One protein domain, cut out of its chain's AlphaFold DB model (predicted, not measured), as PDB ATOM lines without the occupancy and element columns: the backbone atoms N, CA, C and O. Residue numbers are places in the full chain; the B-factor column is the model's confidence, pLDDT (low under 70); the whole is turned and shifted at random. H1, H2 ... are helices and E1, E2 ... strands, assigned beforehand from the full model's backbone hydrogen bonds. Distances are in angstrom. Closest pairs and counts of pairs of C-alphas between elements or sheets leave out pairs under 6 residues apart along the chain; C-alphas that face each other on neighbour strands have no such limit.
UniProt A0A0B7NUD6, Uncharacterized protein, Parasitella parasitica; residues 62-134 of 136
ATOM      1  N   HIS A  62     -49.811  36.675  17.964       95.88
ATOM      2  CA  HIS A  62     -50.423  35.402  18.339       95.88
ATOM      3  C   HIS A  62     -50.513  35.231  19.864       95.88
ATOM      4  O   HIS A  62     -51.560  34.842  20.376       95.88
ATOM      5  N   LYS A  63     -49.446  35.581  20.598       94.06
ATOM      6  CA  LYS A  63     -49.437  35.530  22.068       94.06
ATOM      7  C   LYS A  63     -50.389  36.571  22.668       94.06
ATOM      8  O   LYS A  63     -51.067  36.274  23.640       94.06
ATOM      9  N   MET A  64     -50.507  37.748  22.052       95.69
ATOM     10  CA  MET A  64     -51.476  38.776  22.450       95.69
ATOM     11  C   MET A  64     -52.925  38.307  22.289       95.69
ATOM     12  O   MET A  64     -53.733  38.548  23.180       95.69
ATOM     13  N   ALA A  65     -53.249  37.619  21.189       96.69
ATOM     14  CA  ALA A  65     -54.572  37.027  20.999       96.69
ATOM     15  C   ALA A  65     -54.862  35.964  22.070       96.69
ATOM     16  O   ALA A  65     -55.910  36.004  22.703       96.69
ATOM     17  N   HIS A  66     -53.888  35.094  22.354       96.50
ATOM     18  CA  HIS A  66     -54.014  34.106  23.424       96.50
ATOM     19  C   HIS A  66     -54.214  34.750  24.807       96.50
ATOM     20  O   HIS A  66     -55.045  34.302  25.591       96.50
ATOM     21  N   PHE A  67     -53.494  35.834  25.103       96.19
ATOM     22  CA  PHE A  67     -53.704  36.608  26.324       96.19
ATOM     23  C   PHE A  67     -55.095  37.234  26.384       96.19
ATOM     24  O   PHE A  67     -55.703  37.236  27.451       96.19
ATOM     25  N   ASN A  68     -55.627  37.712  25.260       96.12
ATOM     26  CA  ASN A  68     -56.998  38.204  25.219       96.12
ATOM     27  C   ASN A  68     -58.003  37.100  25.561       96.12
ATOM     28  O   ASN A  68     -58.875  37.328  26.394       96.12
ATOM     29  N   ASP A  69     -57.824  35.893  25.015       95.81
ATOM     30  CA  ASP A  69     -58.669  34.739  25.347       95.81
ATOM     31  C   ASP A  69     -58.622  34.416  26.851       95.81
ATOM     32  O   ASP A  69     -59.658  34.176  27.468       95.81
ATOM     33  N   MET A  70     -57.434  34.463  27.469       95.62
ATOM     34  CA  MET A  70     -57.276  34.253  28.916       95.62
ATOM     35  C   MET A  70     -57.995  35.319  29.746       95.62
ATOM     36  O   MET A  70     -58.582  35.001  30.778       95.62
ATOM     37  N   ILE A  71     -57.942  36.580  29.319       94.50
ATOM     38  CA  ILE A  71     -58.606  37.692  30.009       94.50
ATOM     39  C   ILE A  71     -60.124  37.532  29.915       94.50
ATOM     40  O   ILE A  71     -60.804  37.566  30.937       94.50
ATOM     41  N   LEU A  72     -60.642  37.276  28.711       93.75
ATOM     42  CA  LEU A  72     -62.072  37.081  28.461       93.75
ATOM     43  C   LEU A  72     -62.636  35.838  29.170       93.75
ATOM     44  O   LEU A  72     -63.807  35.811  29.542       93.75
ATOM     45  N   ALA A  73     -61.816  34.808  29.387       92.50
ATOM     46  CA  ALA A  73     -62.218  33.624  30.146       92.50
ATOM     47  C   ALA A  73     -62.384  33.885  31.656       92.50
ATOM     48  O   ALA A  73     -63.027  33.084  32.331       92.50
ATOM     49  N   ASN A  74     -61.811  34.973  32.185       88.75
ATOM     50  CA  ASN A  74     -61.836  35.319  33.611       88.75
ATOM     51  C   ASN A  74     -62.734  36.529  33.934       88.75
ATOM     52  O   ASN A  74     -62.684  37.045  35.048       88.75
ATOM     53  N   THR A  75     -63.538  36.997  32.979       85.56
ATOM     54  CA  THR A  75     -64.488  38.101  33.184       85.56
ATOM     55  C   THR A  75     -65.855  37.608  33.626       85.56
ATOM     56  O   THR A  75     -66.380  36.633  33.088       85.56
ATOM     57  N   GLU A  76     -66.434  38.299  34.605       83.75
ATOM     58  CA  GLU A  76     -67.686  37.904  35.262       83.75
ATOM     59  C   GLU A  76     -68.870  38.774  34.826       83.75
ATOM     60  O   GLU A  76     -70.022  38.347  34.929       83.75
ATOM     61  N   CYS A  77     -68.621  39.990  34.327       82.56
ATOM     62  CA  CYS A  77     -69.681  40.916  33.935       82.56
ATOM     63  C   CYS A  77     -70.009  40.821  32.438       82.56
ATOM     64  O   CYS A  77     -69.127  40.839  31.587       82.56
ATOM     65  N   GLU A  78     -71.302  40.831  32.100       79.75
ATOM     66  CA  GLU A  78     -71.793  40.661  30.719       79.75
ATOM     67  C   GLU A  78     -71.266  41.719  29.728       79.75
ATOM     68  O   GLU A  78     -71.125  41.431  28.542       79.75
ATOM     69  N   ASN A  79     -70.925  42.921  30.206       81.94
ATOM     70  CA  ASN A  79     -70.428  44.025  29.372       81.94
ATOM     71  C   ASN A  79     -68.890  44.073  29.256       81.94
ATOM     72  O   ASN A  79     -68.356  44.809  28.426       81.94
ATOM     73  N   GLU A  80     -68.157  43.325  30.086       84.69
ATOM     74  CA  GLU A  80     -66.686  43.321  30.078       84.69
ATOM     75  C   GLU A  80     -66.085  42.788  28.766       84.69
ATOM     76  O   GLU A  80     -65.135  43.404  28.272       84.69
ATOM     77  N   PRO A  81     -66.634  41.732  28.130       86.06
ATOM     78  CA  PRO A  81     -66.086  41.215  26.880       86.06
ATOM     79  C   PRO A  81     -66.048  42.228  25.730       86.06
ATOM     80  O   PRO A  81     -65.141  42.174  24.897       86.06
ATOM     81  N   GLU A  82     -67.001  43.166  25.670       87.06
ATOM     82  CA  GLU A  82     -67.021  44.199  24.625       87.06
ATOM     83  C   GLU A  82     -65.883  45.213  24.798       87.06
ATOM     84  O   GLU A  82     -65.253  45.611  23.818       87.06
ATOM     85  N   VAL A  83     -65.589  45.597  26.044       89.56
ATOM     86  CA  VAL A  83     -64.552  46.587  26.381       89.56
ATOM     87  C   VAL A  83     -63.155  45.962  26.364       89.56
ATOM     88  O   VAL A  83     -62.176  46.637  26.048       89.56
ATOM     89  N   LEU A  84     -63.052  44.669  26.671       92.12
ATOM     90  CA  LEU A  84     -61.779  43.959  26.790       92.12
ATOM     91  C   LEU A  84     -61.319  43.302  25.489       92.12
ATOM     92  O   LEU A  84     -60.256  42.685  25.457       92.12
ATOM     93  N   LYS A  85     -62.068  43.436  24.395       90.94
ATOM     94  CA  LYS A  85     -61.679  42.877  23.100       90.94
ATOM     95  C   LYS A  85     -60.328  43.437  22.636       90.94
ATOM     96  O   LYS A  85     -60.165  44.640  22.454       90.94
ATOM     97  N   GLY A  86     -59.367  42.546  22.389       91.81
ATOM     98  CA  GLY A  86     -58.012  42.908  21.957       91.81
ATOM     99  C   GLY A  86     -57.070  43.367  23.078       91.81
ATOM    100  O   GLY A  86     -55.909  43.659  22.797       91.81
ATOM    101  N   VAL A  87     -57.523  43.398  24.334       94.31
ATOM    102  CA  VAL A  87     -56.655  43.636  25.495       94.31
ATOM    103  C   VAL A  87     -55.766  42.415  25.720       94.31
ATOM    104  O   VAL A  87     -56.258  41.297  25.825       94.31
ATOM    105  N   SER A  88     -54.453  42.620  25.813       93.81
ATOM    106  CA  SER A  88     -53.469  41.538  25.977       93.81
ATOM    107  C   SER A  88     -52.653  41.627  27.269       93.81
ATOM    108  O   SER A  88     -51.694  40.878  27.440       93.81
ATOM    109  N   GLY A  89     -52.972  42.574  28.148       93.62
ATOM    110  CA  GLY A  89     -52.243  42.808  29.388       93.62
ATOM    111  C   GLY A  89     -52.785  44.007  30.154       93.62
ATOM    112  O   GLY A  89     -53.688  44.705  29.692       93.62
ATOM    113  N   PHE A  90     -52.203  44.238  31.321       92.75
ATOM    114  CA  PHE A  90     -52.610  45.253  32.283       92.75
ATOM    115  C   PHE A  90     -51.428  46.158  32.590       92.75
ATOM    116  O   PHE A  90     -50.294  45.695  32.667       92.75
ATOM    117  N   VAL A  91     -51.685  47.447  32.766       91.38
ATOM    118  CA  VAL A  91     -50.643  48.423  33.075       91.38
ATOM    119  C   VAL A  91     -50.768  48.807  34.539       91.38
ATOM    120  O   VAL A  91     -51.839  49.244  34.956       91.38
ATOM    121  N   ASP A  92     -49.685  48.674  35.299       88.69
ATOM    122  CA  ASP A  92     -49.628  49.161  36.678       88.69
ATOM    123  C   ASP A  92     -48.278  49.827  36.980       88.69
ATOM    124  O   ASP A  92     -47.257  49.584  36.323       88.69
ATOM    125  N   GLY A  93     -48.296  50.730  37.954       84.50
ATOM    126  CA  GLY A  93     -47.136  51.483  38.392       84.50
ATOM    127  C   GLY A  93     -46.279  50.693  39.378       84.50
ATOM    128  O   GLY A  93     -46.766  50.209  40.394       84.50
ATOM    129  N   LEU A  94     -44.969  50.654  39.143       82.94
ATOM    130  CA  LEU A  94     -43.985  50.159  40.103       82.94
ATOM    131  C   LEU A  94     -43.200  51.334  40.691       82.94
ATOM    132  O   LEU A  94     -42.515  52.056  39.973       82.94
ATOM    133  N   ASN A  95     -43.277  51.522  42.008       82.19
ATOM    134  CA  ASN A  95     -42.468  52.512  42.719       82.19
ATOM    135  C   ASN A  95     -41.213  51.831  43.272       82.19
ATOM    136  O   ASN A  95     -41.283  51.138  44.286       82.19
ATOM    137  N   LEU A  96     -40.070  52.026  42.615       81.69
ATOM    138  CA  LEU A  96     -38.795  51.506  43.105       81.69
ATOM    139  C   LEU A  96     -38.194  52.470  44.129       81.69
ATOM    140  O   LEU A  96     -38.031  53.643  43.794       81.69
ATOM    141  N   PRO A  97     -37.856  52.016  45.349       81.56
ATOM    142  CA  PRO A  97     -37.233  52.878  46.341       81.56
ATOM    143  C   PRO A  97     -35.865  53.350  45.845       81.56
ATOM    144  O   PRO A  97     -35.078  52.562  45.315       81.56
ATOM    145  N   ILE A  98     -35.587  54.636  46.029       83.69
ATOM    146  CA  ILE A  98     -34.280  55.242  45.769       83.69
ATOM    147  C   ILE A  98     -33.712  55.809  47.068       83.69
ATOM    148  O   ILE A  98     -34.405  55.880  48.081       83.69
ATOM    149  N   GLN A  99     -32.434  56.183  47.041       83.81
ATOM    150  CA  GLN A  99     -31.808  56.839  48.181       83.81
ATOM    151  C   GLN A  99     -32.545  58.145  48.508       83.81
ATOM    152  O   GLN A  99     -32.823  58.948  47.617       83.81
ATOM    153  N   GLU A 100     -32.861  58.327  49.786       84.62
ATOM    154  CA  GLU A 100     -33.426  59.568  50.307       84.62
ATOM    155  C   GLU A 100     -32.309  60.620  50.450       84.62
ATOM    156  O   GLU A 100     -31.176  60.253  50.778       84.62
ATOM    157  N   PRO A 101     -32.592  61.907  50.186       84.62
ATOM    158  CA  PRO A 101     -31.697  63.007  50.525       84.62
ATOM    159  C   PRO A 101     -31.384  63.018  52.024       84.62
ATOM    160  O   PRO A 101     -32.261  62.766  52.849       84.62
ATOM    161  N   ASP A 102     -30.146  63.368  52.369       87.50
ATOM    162  CA  ASP A 102     -29.731  63.521  53.768       87.50
ATOM    163  C   ASP A 102     -30.292  64.815  54.401       87.50
ATOM    164  O   ASP A 102     -30.413  64.903  55.624       87.50
ATOM    165  N   ASP A 103     -30.619  65.826  53.583       88.75
ATOM    166  CA  ASP A 103     -31.215  67.092  54.021       88.75
ATOM    167  C   ASP A 103     -32.747  67.027  53.967       88.75
ATOM    168  O   ASP A 103     -33.360  66.895  52.904       88.75
ATOM    169  N   GLU A 104     -33.382  67.187  55.128       84.75
ATOM    170  CA  GLU A 104     -34.838  67.239  55.244       84.75
ATOM    171  C   GLU A 104     -35.453  68.384  54.425       84.75
ATOM    172  O   GLU A 104     -36.536  68.221  53.864       84.75
ATOM    173  N   VAL A 105     -34.781  69.533  54.304       87.06
ATOM    174  CA  VAL A 105     -35.290  70.662  53.509       87.06
ATOM    175  C   VAL A 105     -35.343  70.291  52.031       87.06
ATOM    176  O   VAL A 105     -36.332  70.591  51.360       87.06
ATOM    177  N   GLU A 106     -34.320  69.598  51.530       84.56
ATOM    178  CA  GLU A 106     -34.286  69.076  50.162       84.56
ATOM    179  C   GLU A 106     -35.386  68.028  49.949       84.56
ATOM    180  O   GLU A 106     -36.122  68.090  48.958       84.56
ATOM    181  N   GLN A 107     -35.570  67.128  50.920       83.62
ATOM    182  CA  GLN A 107     -36.637  66.133  50.891       83.62
ATOM    183  C   GLN A 107     -38.022  66.782  50.778       83.62
ATOM    184  O   GLN A 107     -38.802  66.419  49.898       83.62
ATOM    185  N   TYR A 108     -38.327  67.767  51.623       81.56
ATOM    186  CA  TYR A 108     -39.626  68.443  51.616       81.56
ATOM    187  C   TYR A 108     -39.837  69.356  50.403       81.56
ATOM    188  O   TYR A 108     -40.982  69.586  50.011       81.56
ATOM    189  N   ALA A 109     -38.765  69.893  49.814       84.38
ATOM    190  CA  ALA A 109     -38.851  70.782  48.658       84.38
ATOM    191  C   ALA A 109     -39.097  70.027  47.343       84.38
ATOM    192  O   ALA A 109     -39.857  70.509  46.499       84.38
ATOM    193  N   TYR A 110     -38.456  68.869  47.156       80.25
ATOM    194  CA  TYR A 110     -38.439  68.167  45.867       80.25
ATOM    195  C   TYR A 110     -39.235  66.864  45.844       80.25
ATOM    196  O   TYR A 110     -39.651  66.430  44.766       80.25
ATOM    197  N   TYR A 111     -39.481  66.247  46.999       77.00
ATOM    198  CA  TYR A 111     -40.136  64.948  47.079       77.00
ATOM    199  C   TYR A 111     -41.464  65.042  47.828       77.00
ATOM    200  O   TYR A 111     -41.676  65.846  48.733       77.00
ATOM    201  N   ASN A 112     -42.420  64.222  47.396       68.25
ATOM    202  CA  ASN A 112     -43.764  64.243  47.954       68.25
ATOM    203  C   ASN A 112     -43.759  63.660  49.375       68.25
ATOM    204  O   ASN A 112     -43.714  62.441  49.529       68.25
ATOM    205  N   GLY A 113     -43.903  64.516  50.390       63.22
ATOM    206  CA  GLY A 113     -43.960  64.114  51.801       63.22
ATOM    207  C   GLY A 113     -45.144  63.213  52.190       63.22
ATOM    208  O   GLY A 113     -45.155  62.680  53.295       63.22
ATOM    209  N   TRP A 114     -46.137  63.008  51.311       65.19
ATOM    210  CA  TRP A 114     -47.212  62.031  51.534       65.19
ATOM    211  C   TRP A 114     -46.739  60.584  51.362       65.19
ATOM    212  O   TRP A 114     -47.241  59.678  52.029       65.19
ATOM    213  N   LYS A 115     -45.781  60.337  50.462       59.81
ATOM    214  CA  LYS A 115     -45.117  59.034  50.382       59.81
ATOM    215  C   LYS A 115     -43.999  59.052  51.422       59.81
ATOM    216  O   LYS A 115     -43.197  59.976  51.429       59.81
ATOM    217  N   SER A 116     -43.935  58.052  52.300       66.44
ATOM    218  CA  SER A 116     -42.938  57.987  53.384       66.44
ATOM    219  C   SER A 116     -41.514  57.662  52.890       66.44
ATOM    220  O   SER A 116     -40.804  56.913  53.557       66.44
ATOM    221  N   GLY A 117     -41.140  58.127  51.696       76.19
ATOM    222  CA  GLY A 117     -39.833  57.901  51.092       76.19
ATOM    223  C   GLY A 117     -39.744  58.340  49.630       76.19
ATOM    224  O   GLY A 117     -40.728  58.784  49.024       76.19
ATOM    225  N   CYS A 118     -38.549  58.199  49.060       83.38
ATOM    226  CA  CYS A 118     -38.257  58.546  47.671       83.38
ATOM    227  C   CYS A 118     -38.384  57.336  46.748       83.38
ATOM    228  O   CYS A 118     -37.838  56.266  47.017       83.38
ATOM    229  N   TYR A 119     -39.071  57.522  45.618       84.12
ATOM    230  CA  TYR A 119     -39.308  56.449  44.659       84.12
ATOM    231  C   TYR A 119     -39.122  56.917  43.221       84.12
ATOM    232  O   TYR A 119     -39.574  57.999  42.846       84.12
ATOM    233  N   LEU A 120     -38.548  56.049  42.395       82.06
ATOM    234  CA  LEU A 120     -38.643  56.140  40.947       82.06
ATOM    235  C   LEU A 120     -39.929  55.434  40.502       82.06
ATOM    236  O   LEU A 120     -40.068  54.223  40.685       82.06
ATOM    237  N   SER A 121     -40.867  56.182  39.924       81.62
ATOM    238  CA  SER A 121     -42.072  55.599  39.333       81.62
ATOM    239  C   SER A 121     -41.760  55.021  37.956       81.62
ATOM    240  O   SER A 121     -41.260  55.713  37.073       81.62
ATOM    241  N   GLN A 122     -42.077  53.746  37.780       81.56
ATOM    242  CA  GLN A 122     -42.023  53.033  36.514       81.56
ATOM    243  C   GLN A 122     -43.406  52.497  36.169       81.56
ATOM    244  O   GLN A 122     -44.276  52.393  37.031       81.56
ATOM    245  N   VAL A 123     -43.594  52.148  34.905       84.88
ATOM    246  CA  VAL A 123     -44.820  51.533  34.406       84.88
ATOM    247  C   VAL A 123     -44.447  50.176  33.832       84.88
ATOM    248  O   VAL A 123     -43.573  50.096  32.968       84.88
ATOM    249  N   LEU A 124     -45.085  49.120  34.331       87.50
ATOM    250  CA  LEU A 124     -44.899  47.757  33.845       87.50
ATOM    251  C   LEU A 124     -46.179  47.253  33.187       87.50
ATOM    252  O   LEU A 124     -47.284  47.633  33.580       87.50
ATOM    253  N   VAL A 125     -46.013  46.379  32.195       92.31
ATOM    254  CA  VAL A 125     -47.123  45.631  31.608       92.31
ATOM    255  C   VAL A 125     -47.117  44.226  32.191       92.31
ATOM    256  O   VAL A 125     -46.142  43.490  32.048       92.31
ATOM    257  N   PHE A 126     -48.210  43.868  32.849       92.88
ATOM    258  CA  PHE A 126     -48.468  42.549  33.405       92.88
ATOM    259  C   PHE A 126     -49.301  41.736  32.423       92.88
ATOM    260  O   PHE A 126     -50.291  42.224  31.868       92.88
ATOM    261  N   THR A 127     -48.910  40.490  32.205       94.00
ATOM    262  CA  THR A 127     -49.602  39.565  31.309       94.00
ATOM    263  C   THR A 127     -50.454  38.579  32.119       94.00
ATOM    264  O   THR A 127     -50.137  38.288  33.275       94.00
ATOM    265  N   PRO A 128     -51.564  38.061  31.558       93.75
ATOM    266  CA  PRO A 128     -52.507  37.214  32.299       93.75
ATOM    267  C   PRO A 128     -51.939  35.842  32.701       93.75
ATOM    268  O   PRO A 128     -52.543  35.140  33.504       93.75
ATOM    269  N   ASP A 129     -50.776  35.455  32.174       92.06
ATOM    270  CA  ASP A 129     -50.007  34.273  32.580       92.06
ATOM    271  C   ASP A 129     -49.118  34.513  33.819       92.06
ATOM    272  O   ASP A 129     -48.384  33.619  34.236       92.06
ATOM    273  N   GLY A 130     -49.193  35.701  34.432       89.50
ATOM    274  CA  GLY A 130     -48.433  36.059  35.631       89.50
ATOM    275  C   GLY A 130     -47.013  36.554  35.349       89.50
ATOM    276  O   GLY A 130     -46.205  36.657  36.273       89.50
ATOM    277  N   CYS A 131     -46.694  36.855  34.089       91.31
ATOM    278  CA  CYS A 131     -45.414  37.427  33.686       91.31
ATOM    279  C   CYS A 131     -45.486  38.957  33.522       91.31
ATOM    280  O   CYS A 131     -46.527  39.596  33.696       91.31
ATOM    281  N   ILE A 132     -44.333  39.550  33.200       91.56
ATOM    282  CA  ILE A 132     -44.207  40.954  32.808       91.56
ATOM    283  C   ILE A 132     -43.648  41.044  31.391       91.56
ATOM    284  O   ILE A 132     -42.821  40.225  30.987       91.56
ATOM    285  N   CYS A 133     -44.061  42.063  30.646       90.50
ATOM    286  CA  CYS A 133     -43.478  42.409  29.358       90.50
ATOM    287  C   CYS A 133     -43.159  43.906  29.285       90.50
ATOM    288  O   CYS A 133     -43.650  44.723  30.064       90.50
ATOM    289  N   TYR A 134     -42.283  44.262  28.351       85.25
ATOM    290  CA  TYR A 134     -41.854  45.637  28.136       85.25
ATOM    291  C   TYR A 134     -41.648  45.893  26.643       85.25
ATOM    292  O   TYR A 134     -41.249  44.996  25.897       85.25
TER     293      TYR A 134
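Overview. This is residues 62 to 134 of the 136 residues of an uncharacterized protein of Parasitella parasitica (UniProt A0A0B7NUD6). A long, narrow two-stranded ribbon, E1 and E2, makes the middle of a rod, with H1 and H2 at one end and H3 at the other. The 73 printed residues hold H1, H2, E1, H3, E2 in that order, a mixed class with an antiparallel sheet. The whole is extended, radius of gyration of the C-alphas 18.6 A, spanning 52 by 24 by 14 A.

Along the chain. Find C-alpha 62 at (-50.423, 35.402, 18.339); H1 runs 15.5 A to residue 72. H2 is residues 80 to 83, E1 90 to 97, 22.2 A, and H3 104 to 110. E2, 119 to 126, 20.1 A, ends at C-alpha 126 (-48.468, 42.549, 33.405).

Arrangement. E1 and E2 are antiparallel at 153 degrees; look at N 90 and O 126, 2.8 A apart. H1 and H2 are close but not clearly touching, closest C-alphas Leu 72 and Pro 81, 6.0 A. H1 and H3 are apart. Every O i to N i+4 pair is within hydrogen-bond range in H1 and H3; H2 is too short for one.

Size, cuts and confidence. The C-alphas farthest apart, Glu 78 and Asp 103, are 53.7 A apart. The printed part has no cut and no long link; pLDDT is under 70 at residues 112 to 116.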